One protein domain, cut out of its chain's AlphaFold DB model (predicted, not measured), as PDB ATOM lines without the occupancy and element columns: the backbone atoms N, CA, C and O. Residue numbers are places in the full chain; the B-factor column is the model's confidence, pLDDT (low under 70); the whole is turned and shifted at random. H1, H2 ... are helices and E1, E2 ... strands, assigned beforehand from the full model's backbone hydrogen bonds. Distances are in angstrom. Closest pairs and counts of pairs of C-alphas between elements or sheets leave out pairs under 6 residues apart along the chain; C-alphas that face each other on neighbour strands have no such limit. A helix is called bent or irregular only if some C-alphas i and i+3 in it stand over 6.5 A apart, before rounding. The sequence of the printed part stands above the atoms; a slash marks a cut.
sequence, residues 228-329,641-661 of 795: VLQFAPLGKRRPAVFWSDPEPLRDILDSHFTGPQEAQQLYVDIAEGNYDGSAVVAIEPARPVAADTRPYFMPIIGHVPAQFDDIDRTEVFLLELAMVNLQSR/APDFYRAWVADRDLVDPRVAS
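What this domain is: This is residues 228 to 329 and 641 to 661 of the 795 residues of an uncharacterized protein of Rhodobacteraceae bacterium EhC02 (UniProt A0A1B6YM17). A strongly twisted antiparallel sheet of three strands, E4, E5 and E6, has H1 over one face and the short strand pair E2 and E3 packed beside its edge strand E6. H2 turns back from H1, the two helices making a V with H2 off the sheet. The printed part has 123 residues, with elements in the order E1, E2, H1, H2, E3, E4, E5, E6, and under half of its residues are in these elements. The sheet order is E4, E5, E6, and the class is mixed, helices and strands. The whole is compact, with a radius of gyration of the C-alphas of 13.9 A and spans of 43 by 30 by 28 A.

Where its parts are: E1 is residues 228 to 231, 10.4 A, from C-alpha 228 at (-27.209, -2.190, -23.872). E2 is residues 241 to 243, 6.7 A. H1 is residues 247 to 258, 18.8 A, and H2 is residues 261 to 272, 16.5 A, with C-alpha 272 at (-2.485, 16.531, -23.325). E3 is residues 280 to 283, 7.5 A. E4 is residues 300 to 307, 18.9 A, and E5 is residues 315 to 325, 29.5 A, bending by 57 degrees at residue 320. E6 is residues 644 to 650, 15.9 A, ending with C-alpha 650 at (-22.119, 9.289, -16.951).

How they stand to each other: E4 and E5 are a hairpin, with N 304 and O 318 2.8 A apart, within hydrogen-bond range. E5 and E6 are antiparallel neighbours, with N 321 and O 647 at 2.8 A. E2 and E3 are antiparallel neighbours too, with N 242 and O 282 at 2.8 A. The closest C-alphas of E2 and E6 are those of Trp 243 and Trp 648, 4.9 A apart. E1 pairs with no named strand; its C-alpha of Val 228 is 5.8 A from that of Ile 300 in E4, their closest pair. H1 is on the sheet in two layers, a helix on one face of a sheet, at a height of 9.7 A; it lies over E5, slantwise to the strands at 41 degrees on the local plane. H1 and H2 only just touch, with 3 pairs of C-alphas within 8 A, the closest those of Ile 252 and Ala 263 at 6.2 A; they run opposite ways at a steep tilt of 53 degrees. H1 is irregular, but only just: C-alphas 254 and 257 are 6.9 A apart. Every O i to N i+4 pair is within hydrogen-bond range in H2, and 5 of 8 in H1.

The domain as a whole: The C-alphas farthest apart are those of Ile 311 and Arg 329, 44.4 A. Residues 330 to 640 are cut out, and C-alphas 329 and 641 are 11.0 A apart. The link from E3 to E4 is long, 16 residues; residues 296 to 297 in it pair antiparallel with residues 324 to 325 of E5. The mean pLDDT of the printed part is 88.0, and residues 235 to 236 and 328 to 329 are under 70.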
ATOM      1  N   VAL A 228     -28.548  -2.472 -23.367       92.25
ATOM      2  CA  VAL A 228     -27.209  -2.190 -23.872       92.25
ATOM      3  C   VAL A 228     -27.133  -0.732 -24.285       92.25
ATOM      4  O   VAL A 228     -28.156  -0.094 -24.535       92.25
ATOM      5  N   LEU A 229     -25.919  -0.213 -24.373       93.44
ATOM      6  CA  LEU A 229     -25.666   1.153 -24.795       93.44
ATOM      7  C   LEU A 229     -24.961   1.193 -26.144       93.44
ATOM      8  O   LEU A 229     -24.215   0.286 -26.518       93.44
ATOM      9  N   GLN A 230     -25.185   2.287 -26.853       92.00
ATOM     10  CA  GLN A 230     -24.354   2.739 -27.958       92.00
ATOM     11  C   GLN A 230     -23.916   4.174 -27.677       92.00
ATOM     12  O   GLN A 230     -24.620   4.913 -26.995       92.00
ATOM     13  N   PHE A 231     -22.760   4.578 -28.188       91.12
ATOM     14  CA  PHE A 231     -22.335   5.971 -28.138       91.12
ATOM     15  C   PHE A 231     -23.328   6.856 -28.896       91.12
ATOM     16  O   PHE A 231     -23.609   6.603 -30.068       91.12
ATOM     17  N   ALA A 232     -23.825   7.916 -28.255       86.25
ATOM     18  CA  ALA A 232     -24.622   8.919 -28.959       86.25
ATOM     19  C   ALA A 232     -23.729   9.683 -29.962       86.25
ATOM     20  O   ALA A 232     -22.528   9.802 -29.730       86.25
ATOM     21  N   PRO A 233     -24.239  10.282 -31.047       77.81
ATOM     22  CA  PRO A 233     -23.384  10.988 -32.009       77.81
ATOM     23  C   PRO A 233     -22.534  12.116 -31.379       77.81
ATOM     24  O   PRO A 233     -23.068  12.997 -30.698       77.81
ATOM     25  N   LEU A 234     -21.223  12.146 -31.666       74.50
ATOM     26  CA  LEU A 234     -20.245  13.089 -31.080       74.50
ATOM     27  C   LEU A 234     -20.487  14.583 -31.405       74.50
ATOM     28  O   LEU A 234     -19.874  15.453 -30.801       74.50
ATOM     29  N   GLY A 235     -21.404  14.935 -32.315       66.62
ATOM     30  CA  GLY A 235     -21.542  16.305 -32.842       66.62
ATOM     31  C   GLY A 235     -21.821  17.436 -31.830       66.62
ATOM     32  O   GLY A 235     -21.552  18.593 -32.144       66.62
ATOM     33  N   LYS A 236     -22.352  17.154 -30.629       64.88
ATOM     34  CA  LYS A 236     -22.649  18.166 -29.581       64.88
ATOM     35  C   LYS A 236     -22.067  17.858 -28.206       64.88
ATOM     36  O   LYS A 236     -22.253  18.643 -27.278       64.88
ATOM     37  N   ARG A 237     -21.403  16.718 -28.070       82.56
ATOM     38  CA  ARG A 237     -20.886  16.227 -26.799       82.56
ATOM     39  C   ARG A 237     -19.409  15.926 -26.926       82.56
ATOM     40  O   ARG A 237     -18.881  15.789 -28.025       82.56
ATOM     41  N   ARG A 238     -18.748  15.813 -25.792       86.94
ATOM     42  CA  ARG A 238     -17.383  15.329 -25.723       86.94
ATOM     43  C   ARG A 238     -17.402  13.797 -25.730       86.94
ATOM     44  O   ARG A 238     -18.442  13.200 -25.415       86.94
ATOM     45  N   PRO A 239     -16.281  13.160 -26.108       90.62
ATOM     46  CA  PRO A 239     -16.127  11.720 -25.977       90.62
ATOM     47  C   PRO A 239     -16.425  11.268 -24.549       90.62
ATOM     48  O   PRO A 239     -16.016  11.922 -23.589       90.62
ATOM     49  N   ALA A 240     -17.148  10.162 -24.409       94.44
ATOM     50  CA  ALA A 240     -17.405   9.575 -23.110       94.44
ATOM     51  C   ALA A 240     -16.089   9.099 -22.486       94.44
ATOM     52  O   ALA A 240     -15.213   8.558 -23.163       94.44
ATOM     53  N   VAL A 241     -15.953   9.291 -21.183       95.75
ATOM     54  CA  VAL A 241     -14.775   8.878 -20.424       95.75
ATOM     55  C   VAL A 241     -15.216   7.787 -19.454       95.75
ATOM     56  O   VAL A 241     -16.323   7.834 -18.922       95.75
ATOM     57  N   PHE A 242     -14.380   6.772 -19.271       97.12
ATOM     58  CA  PHE A 242     -14.700   5.589 -18.486       97.12
ATOM     59  C   PHE A 242     -13.732   5.468 -17.313       97.12
ATOM     60  O   PHE A 242     -12.513   5.428 -17.500       97.12
ATOM     61  N   TRP A 243     -14.275   5.377 -16.102       96.94
ATOM     62  CA  TRP A 243     -13.514   5.344 -14.857       96.94
ATOM     63  C   TRP A 243     -13.508   3.968 -14.201       96.94
ATOM     64  O   TRP A 243     -14.464   3.208 -14.309       96.94
ATOM     65  N   SER A 244     -12.452   3.642 -13.463       95.75
ATOM     66  CA  SER A 244     -12.413   2.433 -12.630       95.75
ATOM     67  C   SER A 244     -13.319   2.529 -11.395       95.75
ATOM     68  O   SER A 244     -13.759   1.499 -10.886       95.75
ATOM     69  N   ASP A 245     -13.629   3.744 -10.940       95.19
ATOM     70  CA  ASP A 245     -14.416   4.041  -9.742       95.19
ATOM     71  C   ASP A 245     -15.384   5.218 -10.006       95.19
ATOM     72  O   ASP A 245     -15.037   6.112 -10.781       95.19
ATOM     73  N   PRO A 246     -16.597   5.242  -9.419       95.69
ATOM     74  CA  PRO A 246     -17.567   6.305  -9.671       95.69
ATOM     75  C   PRO A 246     -17.330   7.593  -8.872       95.69
ATOM     76  O   PRO A 246     -17.953   8.602  -9.198       95.69
ATOM     77  N   GLU A 247     -16.498   7.605  -7.824       95.25
ATOM     78  CA  GLU A 247     -16.309   8.804  -6.991       95.25
ATOM     79  C   GLU A 247     -15.696   9.989  -7.763       95.25
ATOM     80  O   GLU A 247     -16.265  11.076  -7.679       95.25
ATOM     81  N   PRO A 248     -14.647   9.825  -8.604       93.31
ATOM     82  CA  PRO A 248     -14.131  10.931  -9.417       93.31
ATOM     83  C   PRO A 248     -15.187  11.543 -10.342       93.31
ATOM     84  O   PRO A 248     -15.164  12.738 -10.625       93.31
ATOM     85  N   LEU A 249     -16.123  10.721 -10.817       93.38
ATOM     86  CA  LEU A 249     -17.226  11.179 -11.645       93.38
ATOM     87  C   LEU A 249     -18.217  12.011 -10.824       93.38
ATOM     88  O   LEU A 249     -18.642  13.062 -11.290       93.38
ATOM     89  N   ARG A 250     -18.545  11.586  -9.595       95.31
ATOM     90  CA  ARG A 250     -19.398  12.360  -8.676       95.31
ATOM     91  C   ARG A 250     -18.792  13.707  -8.317       95.31
ATOM     92  O   ARG A 250     -19.520  14.691  -8.346       95.31
ATOM     93  N   ASP A 251     -17.489  13.754  -8.057       94.25
ATOM     94  CA  ASP A 251     -16.788  15.009  -7.766       94.25
ATOM     95  C   ASP A 251     -16.970  16.019  -8.916       94.25
ATOM     96  O   ASP A 251     -17.288  17.183  -8.670       94.25
ATOM     97  N   ILE A 252     -16.875  15.556 -10.172       94.31
ATOM     98  CA  ILE A 252     -17.149  16.391 -11.351       94.31
ATOM     99  C   ILE A 252     -18.608  16.857 -11.362       94.31
ATOM    100  O   ILE A 252     -18.856  18.036 -11.576       94.31
ATOM    101  N   LEU A 253     -19.584  15.971 -11.130       94.44
ATOM    102  CA  LEU A 253     -21.002  16.357 -11.118       94.44
ATOM    103  C   LEU A 253     -21.314  17.409 -10.042       94.44
ATOM    104  O   LEU A 253     -22.064  18.354 -10.304       94.44
ATOM    105  N   ASP A 254     -20.721  17.263  -8.858       94.06
ATOM    106  CA  ASP A 254     -20.897  18.164  -7.718       94.06
ATOM    107  C   ASP A 254     -20.219  19.531  -7.949       94.06
ATOM    108  O   ASP A 254     -20.643  20.547  -7.394       94.06
ATOM    109  N   SER A 255     -19.201  19.615  -8.814       91.12
ATOM    110  CA  SER A 255     -18.525  20.883  -9.117       91.12
ATOM    111  C   SER A 255     -19.351  21.837  -9.996       91.12
ATOM    112  O   SER A 255     -19.029  23.032 -10.095       91.12
ATOM    113  N   HIS A 256     -20.418  21.341 -10.644       88.56
ATOM    114  CA  HIS A 256     -21.198  22.088 -11.642       88.56
ATOM    115  C   HIS A 256     -21.879  23.350 -11.115       88.56
ATOM    116  O   HIS A 256     -22.218  24.228 -11.914       88.56
ATOM    117  N   PHE A 257     -22.012  23.506  -9.796       78.62
ATOM    118  CA  PHE A 257     -22.617  24.696  -9.196       78.62
ATOM    119  C   PHE A 257     -21.901  25.984  -9.612       78.62
ATOM    120  O   PHE A 257     -22.518  27.039  -9.779       78.62
ATOM    121  N   THR A 258     -20.583  25.900  -9.811       76.50
ATOM    122  CA  THR A 258     -19.748  27.028 -10.252       76.50
ATOM    123  C   THR A 258     -19.552  27.102 -11.774       76.50
ATOM    124  O   THR A 258     -18.983  28.077 -12.282       76.50
ATOM    125  N   GLY A 259     -20.104  26.131 -12.503       80.44
ATOM    126  CA  GLY A 259     -19.959  25.927 -13.940       80.44
ATOM    127  C   GLY A 259     -19.197  24.637 -14.282       80.44
ATOM    128  O   GLY A 259     -18.774  23.902 -13.394       80.44
ATOM    129  N   PRO A 260     -18.998  24.348 -15.581       87.88
ATOM    130  CA  PRO A 260     -18.403  23.091 -16.032       87.88
ATOM    131  C   PRO A 260     -16.865  23.151 -16.126       87.88
ATOM    132  O   PRO A 260     -16.274  22.487 -16.975       87.88
ATOM    133  N   GLN A 261     -16.190  24.000 -15.343       89.12
ATOM    134  CA  GLN A 261     -14.753  24.256 -15.520       89.12
ATOM    135  C   GLN A 261     -13.898  23.024 -15.205       89.12
ATOM    136  O   GLN A 261     -12.924  22.779 -15.911       89.12
ATOM    137  N   GLU A 262     -14.262  22.239 -14.189       90.44
ATOM    138  CA  GLU A 262     -13.536  21.008 -13.847       90.44
ATOM    139  C   GLU A 262     -13.673  19.961 -14.956       90.44
ATOM    140  O   GLU A 262     -12.672  19.415 -15.416       90.44
ATOM    141  N   ALA A 263     -14.883  19.775 -15.488       91.31
ATOM    142  CA  ALA A 263     -15.111  18.912 -16.642       91.31
ATOM    143  C   ALA A 263     -14.373  19.403 -17.901       91.31
ATOM    144  O   ALA A 263     -13.810  18.607 -18.644       91.31
ATOM    145  N   GLN A 264     -14.331  20.716 -18.155       92.00
ATOM    146  CA  GLN A 264     -13.553  21.274 -19.266       92.00
ATOM    147  C   GLN A 264     -12.055  21.008 -19.100       92.00
ATOM    148  O   GLN A 264     -11.397  20.637 -20.071       92.00
ATOM    149  N   GLN A 265     -11.531  21.173 -17.883       92.56
ATOM    150  CA  GLN A 265     -10.128  20.912 -17.586       92.56
ATOM    151  C   GLN A 265      -9.785  19.430 -17.751       92.56
ATOM    152  O   GLN A 265      -8.759  19.131 -18.350       92.56
ATOM    153  N   LEU A 266     -10.671  18.513 -17.342       93.31
ATOM    154  CA  LEU A 266     -10.509  17.079 -17.592       93.31
ATOM    155  C   LEU A 266     -10.247  16.788 -19.079       93.31
ATOM    156  O   LEU A 266      -9.336  16.034 -19.406       93.31
ATOM    157  N   TYR A 267     -11.021  17.381 -19.991       91.75
ATOM    158  CA  TYR A 267     -10.829  17.147 -21.427       91.75
ATOM    159  C   TYR A 267      -9.533  17.759 -21.968       91.75
ATOM    160  O   TYR A 267      -8.937  17.191 -22.885       91.75
ATOM    161  N   VAL A 268      -9.074  18.881 -21.403       92.31
ATOM    162  CA  VAL A 268      -7.745  19.438 -21.711       92.31
ATOM    163  C   VAL A 268      -6.656  18.468 -21.258       92.31
ATOM    164  O   VAL A 268      -5.783  18.118 -22.049       92.31
ATOM    165  N   ASP A 269      -6.750  17.969 -20.026       93.06
ATOM    166  CA  ASP A 269      -5.782  17.035 -19.455       93.06
ATOM    167  C   ASP A 269      -5.744  15.721 -20.252       93.06
ATOM    168  O   ASP A 269      -4.666  15.218 -20.564       93.06
ATOM    169  N   ILE A 270      -6.902  15.197 -20.668       90.00
ATOM    170  CA  ILE A 270      -6.999  14.027 -21.553       90.00
ATOM    171  C   ILE A 270      -6.293  14.278 -22.888       90.00
ATOM    172  O   ILE A 270      -5.486  13.452 -23.315       90.00
ATOM    173  N   ALA A 271      -6.562  15.417 -23.534       86.88
ATOM    174  CA  ALA A 271      -5.960  15.758 -24.821       86.88
ATOM    175  C   ALA A 271      -4.432  15.934 -24.735       86.88
ATOM    176  O   ALA A 271      -3.721  15.638 -25.694       86.88
ATOM    177  N   GLU A 272      -3.921  16.389 -23.590       90.00
ATOM    178  CA  GLU A 272      -2.485  16.531 -23.325       90.00
ATOM    179  C   GLU A 272      -1.821  15.239 -22.807       90.00
ATOM    180  O   GLU A 272      -0.598  15.196 -22.667       90.00
ATOM    181  N   GLY A 273      -2.598  14.182 -22.529       88.75
ATOM    182  CA  GLY A 273      -2.107  12.937 -21.926       88.75
ATOM    183  C   GLY A 273      -1.785  13.047 -20.427       88.75
ATOM    184  O   GLY A 273      -1.076  12.204 -19.879       88.75
ATOM    185  N   ASN A 274      -2.300  14.078 -19.758       93.44
ATOM    186  CA  ASN A 274      -2.064  14.424 -18.357       93.44
ATOM    187  C   ASN A 274      -3.140  13.844 -17.415       93.44
ATOM    188  O   ASN A 274      -3.661  14.551 -16.557       93.44
ATOM    189  N   TYR A 275      -3.472  12.557 -17.537       91.00
ATOM    190  CA  TYR A 275      -4.470  11.892 -16.687       91.00
ATOM    191  C   TYR A 275      -3.936  10.599 -16.056       91.00
ATOM    192  O   TYR A 275      -2.973   9.995 -16.530       91.00
ATOM    193  N   ASP A 276      -4.558  10.163 -14.959       89.50
ATOM    194  CA  ASP A 276      -4.229   8.891 -14.313       89.50
ATOM    195  C   ASP A 276      -4.909   7.727 -15.049       89.50
ATOM    196  O   ASP A 276      -6.101   7.482 -14.866       89.50
ATOM    197  N   GLY A 277      -4.147   6.983 -15.854       85.94
ATOM    198  CA  GLY A 277      -4.636   5.805 -16.585       85.94
ATOM    199  C   GLY A 277      -5.054   4.614 -15.707       85.94
ATOM    200  O   GLY A 277      -5.556   3.619 -16.224       85.94
ATOM    201  N   SER A 278      -4.844   4.670 -14.387       86.19
ATOM    202  CA  SER A 278      -5.433   3.704 -13.446       86.19
ATOM    203  C   SER A 278      -6.828   4.122 -12.958       86.19
ATOM    204  O   SER A 278      -7.630   3.269 -12.565       86.19
ATOM    205  N   ALA A 279      -7.133   5.422 -13.026       90.38
ATOM    206  CA  ALA A 279      -8.443   5.986 -12.723       90.38
ATOM    207  C   ALA A 279      -9.329   6.045 -13.974       90.38
ATOM    208  O   ALA A 279     -10.466   5.594 -13.927       90.38
ATOM    209  N   VAL A 280      -8.806   6.555 -15.093       94.50
ATOM    210  CA  VAL A 280      -9.473   6.560 -16.403       94.50
ATOM    211  C   VAL A 280      -9.012   5.332 -17.178       94.50
ATOM    212  O   VAL A 280      -7.872   5.273 -17.632       94.50
ATOM    213  N   VAL A 281      -9.890   4.340 -17.303       92.75
ATOM    214  CA  VAL A 281      -9.565   3.033 -17.902       92.75
ATOM    215  C   VAL A 281      -9.798   2.991 -19.406       92.75
ATOM    216  O   VAL A 281      -9.194   2.173 -20.093       92.75
ATOM    217  N   ALA A 282     -10.669   3.861 -19.917       93.31
ATOM    218  CA  ALA A 282     -10.935   3.998 -21.337       93.31
ATOM    219  C   ALA A 282     -11.513   5.380 -21.650       93.31
ATOM    220  O   ALA A 282     -12.094   6.048 -20.792       93.31
ATOM    221  N   ILE A 283     -11.372   5.802 -22.901       92.56
ATOM    222  CA  ILE A 283     -11.979   7.013 -23.446       92.56
ATOM    223  C   ILE A 283     -12.577   6.620 -24.795       92.56
ATOM    224  O   ILE A 283     -11.967   5.859 -25.548       92.56
ATOM    225  N   GLU A 284     -13.785   7.090 -25.081       91.38
ATOM    226  CA  GLU A 284     -14.383   6.943 -26.401       91.38
ATOM    227  C   GLU A 284     -13.466   7.567 -27.470       91.38
ATOM    228  O   GLU A 284     -12.905   8.643 -27.245       91.38
ATOM    229  N   PRO A 285     -13.298   6.931 -28.639       85.62
ATOM    230  CA  PRO A 285     -12.431   7.466 -29.676       85.62
ATOM    231  C   PRO A 285     -12.866   8.864 -30.130       85.62
ATOM    232  O   PRO A 285     -14.045   9.208 -30.150       85.62
ATOM    233  N   ALA A 286     -11.896   9.676 -30.558       79.69
ATOM    234  CA  ALA A 286     -12.166  11.028 -31.050       79.69
ATOM    235  C   ALA A 286     -13.017  11.049 -32.336       79.69
ATOM    236  O   ALA A 286     -13.634  12.068 -32.646       79.69
ATOM    237  N   ARG A 287     -13.039   9.937 -33.084       81.06
ATOM    238  CA  ARG A 287     -13.885   9.734 -34.263       81.06
ATOM    239  C   ARG A 287     -15.009   8.743 -33.935       81.06
ATOM    240  O   ARG A 287     -14.752   7.783 -33.212       81.06
ATOM    241  N   PRO A 288     -16.229   8.948 -34.462       83.25
ATOM    242  CA  PRO A 288     -17.359   8.058 -34.227       83.25
ATOM    243  C   PRO A 288     -17.053   6.602 -34.582       83.25
ATOM    244  O   PRO A 288     -16.462   6.316 -35.623       83.25
ATOM    245  N   VAL A 289     -17.522   5.683 -33.737       83.38
ATOM    246  CA  VAL A 289     -17.508   4.245 -34.021       83.38
ATOM    247  C   VAL A 289     -18.839   3.866 -34.667       83.38
ATOM    248  O   VAL A 289     -19.885   3.902 -34.015       83.38
ATOM    249  N   ALA A 290     -18.799   3.489 -35.942       79.50
ATOM    250  CA  ALA A 290     -19.965   3.033 -36.691       79.50
ATOM    251  C   ALA A 290     -20.377   1.622 -36.227       79.50
ATOM    252  O   ALA A 290     -19.800   0.619 -36.642       79.50
ATOM    253  N   ALA A 291     -21.347   1.531 -35.311       78.06
ATOM    254  CA  ALA A 291     -21.733   0.272 -34.657       78.06
ATOM    255  C   ALA A 291     -22.374  -0.770 -35.601       78.06
ATOM    256  O   ALA A 291     -22.519  -1.934 -35.232       78.06
ATOM    257  N   ASP A 292     -22.779  -0.369 -36.802       75.38
ATOM    258  CA  ASP A 292     -23.317  -1.234 -37.852       75.38
ATOM    259  C   ASP A 292     -22.214  -1.979 -38.622       75.38
ATOM    260  O   ASP A 292     -22.368  -3.161 -38.935       75.38
ATOM    261  N   THR A 293     -21.086  -1.317 -38.887       74.94
ATOM    262  CA  THR A 293     -19.917  -1.897 -39.564       74.94
ATOM    263  C   THR A 293     -18.899  -2.463 -38.576       74.94
ATOM    264  O   THR A 293     -18.231  -3.455 -38.873       74.94
ATOM    265  N   ARG A 294     -18.805  -1.864 -37.384       79.06
ATOM    266  CA  ARG A 294     -17.929  -2.232 -36.264       79.06
ATOM    267  C   ARG A 294     -18.750  -2.455 -35.001       79.06
ATOM    268  O   ARG A 294     -18.712  -1.646 -34.073       79.06
ATOM    269  N   PRO A 295     -19.512  -3.558 -34.948       82.00
ATOM    270  CA  PRO A 295     -20.377  -3.804 -33.818       82.00
ATOM    271  C   PRO A 295     -19.565  -4.082 -32.557       82.00
ATOM    272  O   PRO A 295     -18.657  -4.919 -32.532       82.00
ATOM    273  N   TYR A 296     -19.955  -3.400 -31.492       87.81
ATOM    274  CA  TYR A 296     -19.509  -3.635 -30.130       87.81
ATOM    275  C   TYR A 296     -20.722  -3.932 -29.248       87.81
ATOM    276  O   TYR A 296     -21.866  -3.617 -29.582       87.81
ATOM    277  N   PHE A 297     -20.469  -4.569 -28.114       88.38
ATOM    278  CA  PHE A 297     -21.486  -4.911 -27.134       88.38
ATOM    279  C   PHE A 297     -21.157  -4.224 -25.811       88.38
ATOM    280  O   PHE A 297     -20.103  -4.483 -25.231       88.38
ATOM    281  N   MET A 298     -22.063  -3.347 -25.358       92.38
ATOM    282  CA  MET A 298     -21.903  -2.539 -24.145       92.38
ATOM    283  C   MET A 298     -23.077  -2.751 -23.169       92.38
ATOM    284  O   MET A 298     -23.999  -1.932 -23.125       92.38
ATOM    285  N   PRO A 299     -23.131  -3.880 -22.441       91.88
ATOM    286  CA  PRO A 299     -24.218  -4.164 -21.510       91.88
ATOM    287  C   PRO A 299     -24.126  -3.319 -20.237       91.88
ATOM    288  O   PRO A 299     -23.036  -3.067 -19.717       91.88
ATOM    289  N   ILE A 300     -25.290  -2.967 -19.684       91.44
ATOM    290  CA  ILE A 300     -25.374  -2.368 -18.349       91.44
ATOM    291  C   ILE A 300     -25.261  -3.470 -17.291       91.44
ATOM    292  O   ILE A 300     -26.117  -4.357 -17.216       91.44
ATOM    293  N   ILE A 301     -24.209  -3.405 -16.470       89.62
ATOM    294  CA  ILE A 301     -23.955  -4.333 -15.354       89.62
ATOM    295  C   ILE A 301     -24.539  -3.766 -14.057       89.62
ATOM    296  O   ILE A 301     -25.158  -4.486 -13.272       89.62
ATOM    297  N   GLY A 302     -24.383  -2.461 -13.849       90.00
ATOM    298  CA  GLY A 302     -24.824  -1.759 -12.652       90.00
ATOM    299  C   GLY A 302     -25.163  -0.304 -12.949       90.00
ATOM    300  O   GLY A 302     -24.849   0.221 -14.013       90.00
ATOM    301  N   HIS A 303     -25.845   0.352 -12.016       93.31
ATOM    302  CA  HIS A 303     -26.123   1.781 -12.113       93.31
ATOM    303  C   HIS A 303     -26.357   2.394 -10.733       93.31
ATOM    304  O   HIS A 303     -26.768   1.710  -9.792       93.31
ATOM    305  N   VAL A 304     -26.133   3.702 -10.637       93.50
ATOM    306  CA  VAL A 304     -26.468   4.525  -9.475       93.50
ATOM    307  C   VAL A 304     -27.084   5.837  -9.975       93.50
ATOM    308  O   VAL A 304     -26.462   6.503 -10.804       93.50
ATOM    309  N   PRO A 305     -28.282   6.230  -9.504       93.31
ATOM    310  CA  PRO A 305     -28.825   7.549  -9.808       93.31
ATOM    311  C   PRO A 305     -27.983   8.636  -9.130       93.31
ATOM    312  O   PRO A 305     -27.591   8.501  -7.969       93.31
ATOM    313  N   ALA A 306     -27.732   9.717  -9.853       94.62
ATOM    314  CA  ALA A 306     -27.033  10.905  -9.391       94.62
ATOM    315  C   ALA A 306     -27.693  12.160  -9.991       94.62
ATOM    316  O   ALA A 306     -28.724  12.093 -10.664       94.62
ATOM    317  N   GLN A 307     -27.120  13.323  -9.710       93.88
ATOM    318  CA  GLN A 307     -27.564  14.598 -10.263       93.88
ATOM    319  C   GLN A 307     -26.348  15.505 -10.433       93.88
ATOM    320  O   GLN A 307     -25.424  15.440  -9.624       93.88
ATOM    321  N   PHE A 308     -26.359  16.355 -11.451       91.75
ATOM    322  CA  PHE A 308     -25.446  17.492 -11.505       91.75
ATOM    323  C   PHE A 308     -25.854  18.519 -10.444       91.75
ATOM    324  O   PHE A 308     -27.049  18.771 -10.260       91.75
ATOM    325  N   ASP A 309     -24.891  19.161  -9.780       89.44
ATOM    326  CA  ASP A 309     -25.175  20.307  -8.900       89.44
ATOM    327  C   ASP A 309     -25.332  21.606  -9.714       89.44
ATOM    328  O   ASP A 309     -24.731  22.632  -9.419       89.44
ATOM    329  N   ASP A 310     -26.111  21.570 -10.797       81.69
ATOM    330  CA  ASP A 310     -26.449  22.736 -11.614       81.69
ATOM    331  C   ASP A 310     -27.770  23.394 -11.159       81.69
ATOM    332  O   ASP A 310     -28.428  22.978 -10.201       81.69
ATOM    333  N   ILE A 311     -28.171  24.480 -11.832       73.44
ATOM    334  CA  ILE A 311     -29.401  25.221 -11.491       73.44
ATOM    335  C   ILE A 311     -30.650  24.338 -11.642       73.44
ATOM    336  O   ILE A 311     -31.601  24.489 -10.867       73.44
ATOM    337  N   ASP A 312     -30.644  23.434 -12.621       77.31
ATOM    338  CA  ASP A 312     -31.785  22.593 -12.977       77.31
ATOM    339  C   ASP A 312     -31.809  21.262 -12.199       77.31
ATOM    340  O   ASP A 312     -32.820  20.557 -12.230       77.31
ATOM    341  N   ARG A 313     -30.740  20.956 -11.448       85.19
ATOM    342  CA  ARG A 313     -30.469  19.660 -10.809       85.19
ATOM    343  C   ARG A 313     -30.646  18.511 -11.788       85.19
ATOM    344  O   ARG A 313     -31.421  17.585 -11.538       85.19
ATOM    345  N   THR A 314     -29.966  18.620 -12.925       86.44
ATOM    346  CA  THR A 314     -30.100  17.682 -14.037       86.44
ATOM    347  C   THR A 314     -29.827  16.250 -13.565       86.44
ATOM    348  O   THR A 314     -28.744  15.951 -13.062       86.44
ATOM    349  N   GLU A 315     -30.817  15.365 -13.714       91.19
ATOM    350  CA  GLU A 315     -30.697  13.947 -13.360       91.19
ATOM    351  C   GLU A 315     -29.749  13.222 -14.327       91.19
ATOM    352  O   GLU A 315     -29.777  13.443 -15.541       91.19
ATOM    353  N   VAL A 316     -28.919  12.337 -13.778       93.81
ATOM    354  CA  VAL A 316     -27.905  11.569 -14.512       93.81
ATOM    355  C   VAL A 316     -27.762  10.191 -13.877       93.81
ATOM    356  O   VAL A 316     -27.891  10.035 -12.661       93.81
ATOM    357  N   PHE A 317     -27.479   9.175 -14.682       94.94
ATOM    358  CA  PHE A 317     -27.082   7.869 -14.178       94.94
ATOM    359  C   PHE A 317     -25.574   7.692 -14.292       94.94
ATOM    360  O   PHE A 317     -24.979   7.905 -15.348       94.94
ATOM    361  N   LEU A 318     -24.966   7.235 -13.198       96.81
ATOM    362  CA  LEU A 318     -23.635   6.645 -13.242       96.81
ATOM    363  C   LEU A 318     -23.827   5.171 -13.566       96.81
ATOM    364  O   LEU A 318     -24.433   4.442 -12.780       96.81
ATOM    365  N   LEU A 319     -23.359   4.747 -14.729       96.06
ATOM    366  CA  LEU A 319     -23.542   3.393 -15.232       96.06
ATOM    367  C   LEU A 319     -22.242   2.614 -15.090       96.06
ATOM    368  O   LEU A 319     -21.195   3.096 -15.510       96.06
ATOM    369  N   GLU A 320     -22.324   1.406 -14.540       95.00
ATOM    370  CA  GLU A 320     -21.241   0.425 -14.577       95.00
ATOM    371  C   GLU A 320     -21.448  -0.487 -15.788       95.00
ATOM    372  O   GLU A 320     -22.475  -1.168 -15.909       95.00
ATOM    373  N   LEU A 321     -20.469  -0.494 -16.686       93.50
ATOM    374  CA  LEU A 321     -20.559  -1.106 -18.004       93.50
ATOM    375  C   LEU A 321     -19.421  -2.092 -18.244       93.50
ATOM    376  O   LEU A 321     -18.325  -1.944 -17.704       93.50
ATOM    377  N   ALA A 322     -19.680  -3.044 -19.133       89.31
ATOM    378  CA  ALA A 322     -18.660  -3.784 -19.872       89.31
ATOM    379  C   ALA A 322     -18.647  -3.308 -21.327       89.31
ATOM    380  O   ALA A 322     -19.669  -2.835 -21.816       89.31
ATOM    381  N   MET A 323     -17.534  -3.496 -22.034       88.56
ATOM    382  CA  MET A 323     -17.442  -3.255 -23.471       88.56
ATOM    383  C   MET A 323     -16.531  -4.279 -24.152       88.56
ATOM    384  O   MET A 323     -15.423  -4.551 -23.687       88.56
ATOM    385  N   VAL A 324     -17.008  -4.854 -25.257       84.88
ATOM    386  CA  VAL A 324     -16.181  -5.665 -26.159       84.88
ATOM    387  C   VAL A 324     -16.528  -5.378 -27.615       84.88
ATOM    388  O   VAL A 324     -17.706  -5.326 -27.982       84.88
ATOM    389  N   ASN A 325     -15.518  -5.263 -28.465       83.19
ATOM    390  CA  ASN A 325     -15.693  -5.286 -29.910       83.19
ATOM    391  C   ASN A 325     -15.975  -6.717 -30.384       83.19
ATOM    392  O   ASN A 325     -15.259  -7.666 -30.062       83.19
ATOM    393  N   LEU A 326     -17.016  -6.895 -31.197       74.06
ATOM    394  CA  LEU A 326     -17.388  -8.223 -31.700       74.06
ATOM    395  C   LEU A 326     -16.480  -8.685 -32.850       74.06
ATOM    396  O   LEU A 326     -16.422  -9.876 -33.161       74.06
ATOM    397  N   GLN A 327     -15.775  -7.743 -33.483       70.62
ATOM    398  CA  GLN A 327     -14.927  -7.960 -34.656       70.62
ATOM    399  C   GLN A 327     -13.583  -7.207 -34.546       70.62
ATOM    400  O   GLN A 327     -13.157  -6.585 -35.520       70.62
ATOM    401  N   SER A 328     -12.924  -7.238 -33.377       65.81
ATOM    402  CA  SER A 328     -11.701  -6.450 -33.136       65.81
ATOM    403  C   SER A 328     -10.542  -6.810 -34.075       65.81
ATOM    404  O   SER A 328     -10.247  -7.994 -34.301       65.81
ATOM    405  N   ARG A 329      -9.829  -5.786 -34.558       54.97
ATOM    406  CA  ARG A 329      -8.611  -5.905 -35.384       54.97
ATOM    407  C   ARG A 329      -7.337  -6.179 -34.592       54.97
ATOM    408  O   ARG A 329      -6.346  -6.585 -35.198       54.97
ATOM    409  N   ALA A 641     -14.376   0.619 -30.719       85.12
ATOM    410  CA  ALA A 641     -14.694   1.048 -29.368       85.12
ATOM    411  C   ALA A 641     -13.594   0.557 -28.399       85.12
ATOM    412  O   ALA A 641     -12.867  -0.377 -28.730       85.12
ATOM    413  N   PRO A 642     -13.405   1.146 -27.212       85.75
ATOM    414  CA  PRO A 642     -12.441   0.606 -26.256       85.75
ATOM    415  C   PRO A 642     -12.909  -0.743 -25.684       85.75
ATOM    416  O   PRO A 642     -14.075  -0.910 -25.350       85.75
ATOM    417  N   ASP A 643     -11.997  -1.696 -25.488       83.75
ATOM    418  CA  ASP A 643     -12.312  -2.951 -24.794       83.75
ATOM    419  C   ASP A 643     -12.040  -2.807 -23.288       83.75
ATOM    420  O   ASP A 643     -10.915  -2.539 -22.860       83.75
ATOM    421  N   PHE A 644     -13.060  -3.024 -22.455       87.06
ATOM    422  CA  PHE A 644     -12.901  -3.069 -21.000       87.06
ATOM    423  C   PHE A 644     -13.959  -3.950 -20.340       87.06
ATOM    424  O   PHE A 644     -15.071  -4.134 -20.826       87.06
ATOM    425  N   TYR A 645     -13.624  -4.496 -19.176       82.44
ATOM    426  CA  TYR A 645     -14.530  -5.405 -18.481       82.44
ATOM    427  C   TYR A 645     -15.497  -4.698 -17.524       82.44
ATOM    428  O   TYR A 645     -16.667  -5.060 -17.469       82.44
ATOM    429  N   ARG A 646     -15.018  -3.712 -16.765       89.31
ATOM    430  CA  ARG A 646     -15.832  -2.923 -15.836       89.31
ATOM    431  C   ARG A 646     -15.334  -1.494 -15.819       89.31
ATOM    432  O   ARG A 646     -14.154  -1.273 -15.548       89.31
ATOM    433  N   ALA A 647     -16.230  -0.558 -16.092       95.00
ATOM    434  CA  ALA A 647     -15.957   0.860 -15.950       95.00
ATOM    435  C   ALA A 647     -17.235   1.657 -15.680       95.00
ATOM    436  O   ALA A 647     -18.326   1.249 -16.071       95.00
ATOM    437  N   TRP A 648     -17.073   2.806 -15.036       97.38
ATOM    438  CA  TRP A 648     -18.118   3.763 -14.716       97.38
ATOM    439  C   TRP A 648     -18.143   4.905 -15.724       97.38
ATOM    440  O   TRP A 648     -17.093   5.415 -16.105       97.38
ATOM    441  N   VAL A 649     -19.334   5.335 -16.129       97.44
ATOM    442  CA  VAL A 649     -19.538   6.470 -17.040       97.44
ATOM    443  C   VAL A 649     -20.817   7.223 -16.681       97.44
ATOM    444  O   VAL A 649     -21.739   6.639 -16.112       97.44
ATOM    445  N   ALA A 650     -20.884   8.511 -17.018       96.62
ATOM    446  CA  ALA A 650     -22.119   9.289 -16.951       96.62
ATOM    447  C   ALA A 650     -22.881   9.174 -18.276       96.62
ATOM    448  O   ALA A 650     -22.289   9.313 -19.347       96.62
ATOM    449  N   ASP A 651     -24.198   8.987 -18.214       94.19
ATOM    450  CA  ASP A 651     -25.077   8.937 -19.394       94.19
ATOM    451  C   ASP A 651     -25.388  10.317 -20.016       94.19
ATOM    452  O   ASP A 651     -26.132  10.427 -20.996       94.19
ATOM    453  N   ARG A 652     -24.775  11.379 -19.482       92.81
ATOM    454  CA  ARG A 652     -24.836  12.764 -19.966       92.81
ATOM    455  C   ARG A 652     -23.437  13.314 -20.243       92.81
ATOM    456  O   ARG A 652     -22.454  12.861 -19.657       92.81
ATOM    457  N   ASP A 653     -23.347  14.314 -21.117       91.94
ATOM    458  CA  ASP A 653     -22.106  15.057 -21.344       91.94
ATOM    459  C   ASP A 653     -21.686  15.802 -20.073       91.94
ATOM    460  O   ASP A 653     -22.471  16.524 -19.462       91.94
ATOM    461  N   LEU A 654     -20.415  15.656 -19.701       93.25
ATOM    462  CA  LEU A 654     -19.888  16.245 -18.469       93.25
ATOM    463  C   LEU A 654     -19.748  17.762 -18.517       93.25
ATOM    464  O   LEU A 654     -19.486  18.366 -17.494       93.25
ATOM    465  N   VAL A 655     -19.878  18.403 -19.675       90.38
ATOM    466  CA  VAL A 655     -19.773  19.865 -19.767       90.38
ATOM    467  C   VAL A 655     -21.126  20.501 -20.084       90.38
ATOM    468  O   VAL A 655     -21.410  21.584 -19.576       90.38
ATOM    469  N   ASP A 656     -21.970  19.852 -20.888       86.62
ATOM    470  CA  ASP A 656     -23.370  20.220 -21.118       86.62
ATOM    471  C   ASP A 656     -24.319  19.081 -20.685       86.62
ATOM    472  O   ASP A 656     -24.706  18.255 -21.517       86.62
ATOM    473  N   PRO A 657     -24.766  19.068 -19.412       86.56
ATOM    474  CA  PRO A 657     -25.585  17.995 -18.831       86.56
ATOM    475  C   PRO A 657     -26.886  17.678 -19.579       86.56
ATOM    476  O   PRO A 657     -27.495  16.630 -19.378       86.56
ATOM    477  N   ARG A 658     -27.347  18.579 -20.451       81.25
ATOM    478  CA  ARG A 658     -28.586  18.406 -21.219       81.25
ATOM    479  C   ARG A 658     -28.421  17.418 -22.371       81.25
ATOM    480  O   ARG A 658     -29.417  16.875 -22.844       81.25
ATOM    481  N   VAL A 659     -27.191  17.167 -22.817       80.19
ATOM    482  CA  VAL A 659     -26.893  16.286 -23.952       80.19
ATOM    483  C   VAL A 659     -26.610  14.873 -23.443       80.19
ATOM    484  O   VAL A 659     -25.773  14.688 -22.566       80.19
ATOM    485  N   ALA A 660     -27.307  13.870 -23.980       87.38
ATOM    486  CA  ALA A 660     -27.028  12.467 -23.674       87.38
ATOM    487  C   ALA A 660     -25.681  12.032 -24.272       87.38
ATOM    488  O   ALA A 660     -25.353  12.408 -25.399       87.38
ATOM    489  N   SER A 661     -24.910  11.236 -23.530       90.56
ATOM    490  CA  SER A 661     -23.655  10.644 -24.017       90.56
ATOM    491  C   SER A 661     -23.855   9.272 -24.662       90.56
ATOM    492  O   SER A 661     -23.040   8.851 -25.483       90.56
TER     493      SER A 661